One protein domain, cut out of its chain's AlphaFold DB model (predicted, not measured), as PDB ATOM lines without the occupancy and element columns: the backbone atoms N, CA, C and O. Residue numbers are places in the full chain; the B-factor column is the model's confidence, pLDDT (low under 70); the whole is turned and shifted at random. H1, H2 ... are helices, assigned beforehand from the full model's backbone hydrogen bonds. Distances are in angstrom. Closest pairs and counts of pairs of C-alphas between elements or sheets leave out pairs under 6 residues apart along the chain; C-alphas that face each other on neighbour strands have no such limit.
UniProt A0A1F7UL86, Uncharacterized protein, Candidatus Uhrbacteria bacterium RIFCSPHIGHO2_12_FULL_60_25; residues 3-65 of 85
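Overview. This is residues 3 to 65 of the 85 residues of an uncharacterized protein of Candidatus Uhrbacteria bacterium RIFCSPHIGHO2_12_FULL_60_25 (UniProt A0A1F7UL86). Two long helices, H1 and then H2, lie side by side as one slender helical hairpin, with the link of residues 33 to 36 at one end and both ends of the printed part at the other. The printed part has 63 residues, is all helix with no named strand, and is loose, with a radius of gyration of the C-alphas of 14.9 A. Its outline is a rod of 47 by 16 by 11 A.

Arrangement. H1, residues 4 to 32, and H2, residues 37 to 63, form a helical hairpin joined by a tight link. They run opposite ways at a shallow tilt of 20 degrees, centre to centre 11.2 A. H1 touches H2 with residues 15 to 26 alone, and H2 touches H1 with residues 43 to 54 alone; the closest C-alphas, of Leu 26 and Thr 43, are 7.3 A apart. In H1 every O i to N i+4 pair is within hydrogen-bond range; in H2, 21 of 23 are.

Along the chain. H1 begins at C-alpha 4, (-37.358, 15.344, 54.179), and measures 41.9 A from first to last C-alpha. H2 measures 39.9 A and ends at C-alpha 63, (-45.638, 21.329, 46.371).

Size, cuts and confidence. The C-alphas farthest apart, of Pro 35 and Asp 65, are 47.4 A apart. The printed part has no cut. Its mean pLDDT is 82.7, and residue 35 alone is under 70.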
ATOM      1  N   SER A   3     -34.428  14.439  57.829       81.38
ATOM      2  CA  SER A   3     -34.683  15.541  56.896       81.38
ATOM      3  C   SER A   3     -35.470  15.015  55.699       81.38
ATOM      4  O   SER A   3     -35.082  14.008  55.097       81.38
ATOM      5  N   LEU A   4     -36.557  15.703  55.342       78.69
ATOM      6  CA  LEU A   4     -37.358  15.344  54.179       78.69
ATOM      7  C   LEU A   4     -36.491  15.323  52.916       78.69
ATOM      8  O   LEU A   4     -36.580  14.385  52.137       78.69
ATOM      9  N   THR A   5     -35.553  16.263  52.783       74.31
ATOM     10  CA  THR A   5     -34.584  16.291  51.676       74.31
ATOM     11  C   THR A   5     -33.805  14.976  51.556       74.31
ATOM     12  O   THR A   5     -33.695  14.416  50.466       74.31
ATOM     13  N   LEU A   6     -33.298  14.437  52.669       79.06
ATOM     14  CA  LEU A   6     -32.526  13.192  52.658       79.06
ATOM     15  C   LEU A   6     -33.399  11.985  52.296       79.06
ATOM     16  O   LEU A   6     -32.991  11.158  51.483       79.06
ATOM     17  N   PHE A   7     -34.610  11.904  52.852       81.88
ATOM     18  CA  PHE A   7     -35.575  10.861  52.500       81.88
ATOM     19  C   PHE A   7     -35.898  10.875  51.001       81.88
ATOM     20  O   PHE A   7     -35.867   9.838  50.341       81.88
ATOM     21  N   LEU A   8     -36.151  12.061  50.453       80.44
ATOM     22  CA  LEU A   8     -36.500  12.257  49.054       80.44
ATOM     23  C   LEU A   8     -35.350  11.888  48.104       80.44
ATOM     24  O   LEU A   8     -35.585  11.244  47.083       80.44
ATOM     25  N   ILE A   9     -34.103  12.219  48.456       83.25
ATOM     26  CA  ILE A   9     -32.919  11.798  47.691       83.25
ATOM     27  C   ILE A   9     -32.804  10.270  47.675       83.25
ATOM     28  O   ILE A   9     -32.651   9.677  46.608       83.25
ATOM     29  N   VAL A  10     -32.917   9.620  48.840       87.12
ATOM     30  CA  VAL A  10     -32.869   8.152  48.939       87.12
ATOM     31  C   VAL A  10     -33.997   7.516  48.125       87.12
ATOM     32  O   VAL A  10     -33.761   6.556  47.394       87.12
ATOM     33  N   TRP A  11     -35.202   8.081  48.184       84.56
ATOM     34  CA  TRP A  11     -36.354   7.625  47.408       84.56
ATOM     35  C   TRP A  11     -36.106   7.681  45.895       84.56
ATOM     36  O   TRP A  11     -36.350   6.697  45.195       84.56
ATOM     37  N   ILE A  12     -35.550   8.787  45.386       84.62
ATOM     38  CA  ILE A  12     -35.188   8.926  43.966       84.62
ATOM     39  C   ILE A  12     -34.137   7.886  43.563       84.62
ATOM     40  O   ILE A  12     -34.268   7.261  42.510       84.62
ATOM     41  N   VAL A  13     -33.110   7.670  44.391       88.94
ATOM     42  CA  VAL A  13     -32.059   6.677  44.115       88.94
ATOM     43  C   VAL A  13     -32.647   5.267  44.037       88.94
ATOM     44  O   VAL A  13     -32.329   4.522  43.109       88.94
ATOM     45  N   LEU A  14     -33.542   4.910  44.961       88.75
ATOM     46  CA  LEU A  14     -34.225   3.616  44.943       88.75
ATOM     47  C   LEU A  14     -35.094   3.451  43.692       88.75
ATOM     48  O   LEU A  14     -35.018   2.408  43.044       88.75
ATOM     49  N   LEU A  15     -35.855   4.480  43.303       85.50
ATOM     50  CA  LEU A  15     -36.639   4.467  42.063       85.50
ATOM     51  C   LEU A  15     -35.757   4.291  40.821       85.50
ATOM     52  O   LEU A  15     -36.118   3.537  39.918       85.50
ATOM     53  N   ALA A  16     -34.592   4.940  40.780       84.38
ATOM     54  CA  ALA A  16     -33.657   4.827  39.666       84.38
ATOM     55  C   ALA A  16     -33.066   3.414  39.553       84.38
ATOM     56  O   ALA A  16     -33.110   2.818  38.476       84.38
ATOM     57  N   ILE A  17     -32.572   2.847  40.663       90.19
ATOM     58  CA  ILE A  17     -32.073   1.460  40.710       90.19
ATOM     59  C   ILE A  17     -33.172   0.503  40.253       90.19
ATOM     60  O   ILE A  17     -32.937  -0.379  39.427       90.19
ATOM     61  N   TYR A  18     -34.385   0.709  40.754       84.88
ATOM     62  CA  TYR A  18     -35.516  -0.132  40.421       84.88
ATOM     63  C   TYR A  18     -35.887  -0.061  38.932       84.88
ATOM     64  O   TYR A  18     -36.060  -1.094  38.287       84.88
ATOM     65  N   GLY A  19     -35.920   1.142  38.353       83.38
ATOM     66  CA  GLY A  19     -36.130   1.337  36.920       83.38
ATOM     67  C   GLY A  19     -35.067   0.648  36.063       83.38
ATOM     68  O   GLY A  19     -35.402  -0.009  35.077       83.38
ATOM     69  N   ILE A  20     -33.795   0.728  36.467       88.19
ATOM     70  CA  ILE A  20     -32.690   0.041  35.783       88.19
ATOM     71  C   ILE A  20     -32.897  -1.475  35.812       88.19
ATOM     72  O   ILE A  20     -32.761  -2.120  34.774       88.19
ATOM     73  N   LEU A  21     -33.257  -2.049  36.963       87.50
ATOM     74  CA  LEU A  21     -33.507  -3.487  37.077       87.50
ATOM     75  C   LEU A  21     -34.636  -3.941  36.145       87.50
ATOM     76  O   LEU A  21     -34.465  -4.926  35.431       87.50
ATOM     77  N   VAL A  22     -35.739  -3.190  36.079       82.31
ATOM     78  CA  VAL A  22     -36.856  -3.486  35.165       82.31
ATOM     79  C   VAL A  22     -36.407  -3.444  33.702       82.31
ATOM     80  O   VAL A  22     -36.740  -4.347  32.932       82.31
ATOM     81  N   LEU A  23     -35.622  -2.436  33.309       83.56
ATOM     82  CA  LEU A  23     -35.083  -2.340  31.950       83.56
ATOM     83  C   LEU A  23     -34.160  -3.513  31.618       83.56
ATOM     84  O   LEU A  23     -34.276  -4.093  30.539       83.56
ATOM     85  N   VAL A  24     -33.279  -3.897  32.543       87.62
ATOM     86  CA  VAL A  24     -32.410  -5.067  32.378       87.62
ATOM     87  C   VAL A  24     -33.254  -6.323  32.195       87.62
ATOM     88  O   VAL A  24     -33.017  -7.067  31.248       87.62
ATOM     89  N   THR A  25     -34.275  -6.545  33.025       83.75
ATOM     90  CA  THR A  25     -35.184  -7.689  32.880       83.75
ATOM     91  C   THR A  25     -35.854  -7.703  31.508       83.75
ATOM     92  O   THR A  25     -35.859  -8.740  30.848       83.75
ATOM     93  N   LEU A  26     -36.338  -6.557  31.028       81.06
ATOM     94  CA  LEU A  26     -36.984  -6.441  29.720       81.06
ATOM     95  C   LEU A  26     -36.009  -6.750  28.574       81.06
ATOM     96  O   LEU A  26     -36.335  -7.529  27.679       81.06
ATOM     97  N   ILE A  27     -34.783  -6.218  28.634       84.88
ATOM     98  CA  ILE A  27     -33.718  -6.527  27.669       84.88
ATOM     99  C   ILE A  27     -33.421  -8.028  27.665       84.88
ATOM    100  O   ILE A  27     -33.294  -8.624  26.597       84.88
ATOM    101  N   GLN A  28     -33.336  -8.660  28.839       85.62
ATOM    102  CA  GLN A  28     -33.076 -10.095  28.931       85.62
ATOM    103  C   GLN A  28     -34.232 -10.926  28.370       85.62
ATOM    104  O   GLN A  28     -33.973 -11.916  27.685       85.62
ATOM    105  N   MET A  29     -35.480 -10.512  28.598       82.31
ATOM    106  CA  MET A  29     -36.665 -11.166  28.037       82.31
ATOM    107  C   MET A  29     -36.700 -11.088  26.512       82.31
ATOM    108  O   MET A  29     -36.911 -12.113  25.864       82.31
ATOM    109  N   LEU A  30     -36.427  -9.906  25.948       81.75
ATOM    110  CA  LEU A  30     -36.332  -9.710  24.500       81.75
ATOM    111  C   LEU A  30     -35.173 -10.514  23.902       81.75
ATOM    112  O   LEU A  30     -35.334 -11.151  22.865       81.75
ATOM    113  N   ARG A  31     -34.012 -10.519  24.567       85.69
ATOM    114  CA  ARG A  31     -32.801 -11.198  24.089       85.69
ATOM    115  C   ARG A  31     -32.929 -12.718  24.090       85.69
ATOM    116  O   ARG A  31     -32.455 -13.360  23.160       85.69
ATOM    117  N   HIS A  32     -33.529 -13.290  25.130       84.88
ATOM    118  CA  HIS A  32     -33.681 -14.742  25.268       84.88
ATOM    119  C   HIS A  32     -35.004 -15.254  24.689       84.88
ATOM    120  O   HIS A  32     -35.272 -16.450  24.758       84.88
ATOM    121  N   GLY A  33     -35.821 -14.363  24.115       74.00
ATOM    122  CA  GLY A  33     -37.072 -14.719  23.458       74.00
ATOM    123  C   GLY A  33     -38.036 -15.449  24.383       74.00
ATOM    124  O   GLY A  33     -38.664 -16.408  23.944       74.00
ATOM    125  N   LEU A  34     -38.140 -15.032  25.655       70.69
ATOM    126  CA  LEU A  34     -39.101 -15.621  26.593       70.69
ATOM    127  C   LEU A  34     -40.512 -15.462  25.993       70.69
ATOM    128  O   LEU A  34     -40.982 -14.333  25.853       70.69
ATOM    129  N   PRO A  35     -41.185 -16.556  25.585       66.31
ATOM    130  CA  PRO A  35     -42.338 -16.474  24.689       66.31
ATOM    131  C   PRO A  35     -43.666 -16.281  25.428       66.31
ATOM    132  O   PRO A  35     -44.726 -16.285  24.805       66.31
ATOM    133  N   SER A  36     -43.655 -16.137  26.757       75.31
ATOM    134  CA  SER A  36     -44.895 -16.009  27.511       75.31
ATOM    135  C   SER A  36     -45.473 -14.600  27.363       75.31
ATOM    136  O   SER A  36     -44.978 -13.620  27.916       75.31
ATOM    137  N   THR A  37     -46.585 -14.501  26.632       76.75
ATOM    138  CA  THR A  37     -47.379 -13.270  26.490       76.75
ATOM    139  C   THR A  37     -47.724 -12.655  27.849       76.75
ATOM    140  O   THR A  37     -47.723 -11.434  27.990       76.75
ATOM    141  N   SER A  38     -47.942 -13.492  28.871       79.38
ATOM    142  CA  SER A  38     -48.180 -13.045  30.245       79.38
ATOM    143  C   SER A  38     -47.032 -12.199  30.795       79.38
ATOM    144  O   SER A  38     -47.301 -11.160  31.386       79.38
ATOM    145  N   ALA A  39     -45.775 -12.577  30.550       77.56
ATOM    146  CA  ALA A  39     -44.624 -11.850  31.071       77.56
ATOM    147  C   ALA A  39     -44.448 -10.481  30.390       77.56
ATOM    148  O   ALA A  39     -44.094  -9.504  31.054       77.56
ATOM    149  N   TYR A  40     -44.738 -10.370  29.089       75.44
ATOM    150  CA  TYR A  40     -44.736  -9.079  28.392       75.44
ATOM    151  C   TYR A  40     -45.811  -8.137  28.932       75.44
ATOM    152  O   TYR A  40     -45.519  -6.979  29.229       75.44
ATOM    153  N   VAL A  41     -47.037  -8.640  29.112       83.06
ATOM    154  CA  VAL A  41     -48.156  -7.849  29.641       83.06
ATOM    155  C   VAL A  41     -47.865  -7.383  31.063       83.06
ATOM    156  O   VAL A  41     -48.022  -6.198  31.353       83.06
ATOM    157  N   THR A  42     -47.384  -8.269  31.943       82.56
ATOM    158  CA  THR A  42     -47.052  -7.881  33.319       82.56
ATOM    159  C   THR A  42     -45.931  -6.855  33.352       82.56
ATOM    160  O   THR A  42     -46.048  -5.876  34.077       82.56
ATOM    161  N   THR A  43     -44.887  -7.018  32.535       80.56
ATOM    162  CA  THR A  43     -43.769  -6.061  32.466       80.56
ATOM    163  C   THR A  43     -44.229  -4.696  31.947       80.56
ATOM    164  O   THR A  43     -43.820  -3.664  32.473       80.56
ATOM    165  N   PHE A  44     -45.127  -4.667  30.962       81.06
ATOM    166  CA  PHE A  44     -45.692  -3.426  30.435       81.06
ATOM    167  C   PHE A  44     -46.569  -2.695  31.461       81.06
ATOM    168  O   PHE A  44     -46.381  -1.502  31.691       81.06
ATOM    169  N   VAL A  45     -47.482  -3.407  32.133       85.81
ATOM    170  CA  VAL A  45     -48.276  -2.847  33.245       85.81
ATOM    171  C   VAL A  45     -47.350  -2.302  34.329       85.81
ATOM    172  O   VAL A  45     -47.572  -1.212  34.853       85.81
ATOM    173  N   PHE A  46     -46.274  -3.029  34.616       82.12
ATOM    174  CA  PHE A  46     -45.288  -2.631  35.602       82.12
ATOM    175  C   PHE A  46     -44.589  -1.308  35.240       82.12
ATOM    176  O   PHE A  46     -44.448  -0.427  36.090       82.12
ATOM    177  N   LEU A  47     -44.219  -1.120  33.968       82.69
ATOM    178  CA  LEU A  47     -43.661   0.141  33.467       82.69
ATOM    179  C   LEU A  47     -44.645   1.311  33.595       82.69
ATOM    180  O   LEU A  47     -44.233   2.403  33.980       82.69
ATOM    181  N   LEU A  48     -45.933   1.092  33.320       87.19
ATOM    182  CA  LEU A  48     -46.957   2.131  33.476       87.19
ATOM    183  C   LEU A  48     -47.128   2.553  34.938       87.19
ATOM    184  O   LEU A  48     -47.191   3.746  35.228       87.19
ATOM    185  N   VAL A  49     -47.161   1.588  35.864       88.25
ATOM    186  CA  VAL A  49     -47.223   1.873  37.305       88.25
ATOM    187  C   VAL A  49     -45.991   2.661  37.742       88.25
ATOM    188  O   VAL A  49     -46.125   3.669  38.431       88.25
ATOM    189  N   MET A  50     -44.800   2.255  37.297       82.25
ATOM    190  CA  MET A  50     -43.556   2.962  37.604       82.25
ATOM    191  C   MET A  50     -43.581   4.402  37.074       82.25
ATOM    192  O   MET A  50     -43.283   5.326  37.827       82.25
ATOM    193  N   ALA A  51     -44.020   4.614  35.831       84.62
ATOM    194  CA  ALA A  51     -44.172   5.953  35.266       84.62
ATOM    195  C   ALA A  51     -45.152   6.808  36.088       84.62
ATOM    196  O   ALA A  51     -44.864   7.967  36.378       84.62
ATOM    197  N   GLY A  52     -46.271   6.223  36.528       89.31
ATOM    198  CA  GLY A  52     -47.228   6.874  37.421       89.31
ATOM    199  C   GLY A  52     -46.613   7.278  38.763       89.31
ATOM    200  O   GLY A  52     -46.806   8.408  39.207       89.31
ATOM    201  N   VAL A  53     -45.822   6.395  39.383       86.50
ATOM    202  CA  VAL A  53     -45.101   6.693  40.631       86.50
ATOM    203  C   VAL A  53     -44.098   7.823  40.424       86.50
ATOM    204  O   VAL A  53     -44.049   8.738  41.242       86.50
ATOM    205  N   VAL A  54     -43.327   7.801  39.332       83.00
ATOM    206  CA  VAL A  54     -42.358   8.860  39.015       83.00
ATOM    207  C   VAL A  54     -43.071  10.199  38.839       83.00
ATOM    208  O   VAL A  54     -42.707  11.156  39.512       83.00
ATOM    209  N   ILE A  55     -44.127  10.257  38.023       87.19
ATOM    210  CA  ILE A  55     -44.905  11.484  37.794       87.19
ATOM    211  C   ILE A  55     -45.529  11.987  39.100       87.19
ATOM    212  O   ILE A  55     -45.398  13.164  39.428       87.19
ATOM    213  N   GLY A  56     -46.171  11.106  39.871       86.38
ATOM    214  CA  GLY A  56     -46.781  11.461  41.154       86.38
ATOM    215  C   GLY A  56     -45.755  11.994  42.154       86.38
ATOM    216  O   GLY A  56     -45.999  13.006  42.807       86.38
ATOM    217  N   THR A  57     -44.574  11.375  42.214       82.94
ATOM    218  CA  THR A  57     -43.470  11.844  43.061       82.94
ATOM    219  C   THR A  57     -42.943  13.198  42.569       82.94
ATOM    220  O   THR A  57     -42.732  14.099  43.375       82.94
ATOM    221  N   SER A  58     -42.793  13.393  41.255       81.12
ATOM    222  CA  SER A  58     -42.392  14.677  40.665       81.12
ATOM    223  C   SER A  58     -43.377  15.803  40.971       81.12
ATOM    224  O   SER A  58     -42.946  16.910  41.272       81.12
ATOM    225  N   ILE A  59     -44.683  15.528  40.943       86.62
ATOM    226  CA  ILE A  59     -45.719  16.498  41.327       86.62
ATOM    227  C   ILE A  59     -45.671  16.770  42.834       86.62
ATOM    228  O   ILE A  59     -45.787  17.913  43.260       86.62
ATOM    229  N   TYR A  60     -45.464  15.747  43.660       81.62
ATOM    230  CA  TYR A  60     -45.308  15.934  45.103       81.62
ATOM    231  C   TYR A  60     -44.106  16.835  45.437       81.62
ATOM    232  O   TYR A  60     -44.211  17.715  46.287       81.62
ATOM    233  N   PHE A  61     -42.989  16.690  44.714       79.25
ATOM    234  CA  PHE A  61     -41.791  17.514  44.904       79.25
ATOM    235  C   PHE A  61     -41.994  19.010  44.669       79.25
ATOM    236  O   PHE A  61     -41.295  19.809  45.292       79.25
ATOM    237  N   THR A  62     -42.914  19.400  43.783       83.31
ATOM    238  CA  THR A  62     -43.149  20.819  43.477       83.31
ATOM    239  C   THR A  62     -43.969  21.524  44.553       83.31
ATOM    240  O   THR A  62     -43.885  22.743  44.668       83.31
ATOM    241  N   GLY A  63     -44.754  20.779  45.339       81.06
ATOM    242  CA  GLY A  63     -45.638  21.329  46.371       81.06
ATOM    243  C   GLY A  63     -45.092  21.253  47.797       81.06
ATOM    244  O   GLY A  63     -45.745  21.727  48.722       81.06
ATOM    245  N   VAL A  64     -43.930  20.635  47.993       80.88
ATOM    246  CA  VAL A  64     -43.388  20.323  49.317       80.88
ATOM    247  C   VAL A  64     -42.314  21.314  49.733       80.88
ATOM    248  O   VAL A  64     -41.427  21.641  48.951       80.88
ATOM    249  N   ASP A  65     -42.359  21.741  50.995       81.75
ATOM    250  CA  ASP A  65     -41.255  22.453  51.636       81.75
ATOM    251  C   ASP A  65     -40.184  21.452  52.098       81.75
ATOM    252  O   ASP A  65     -40.398  20.627  52.988       81.75
TER     253      ASP A  65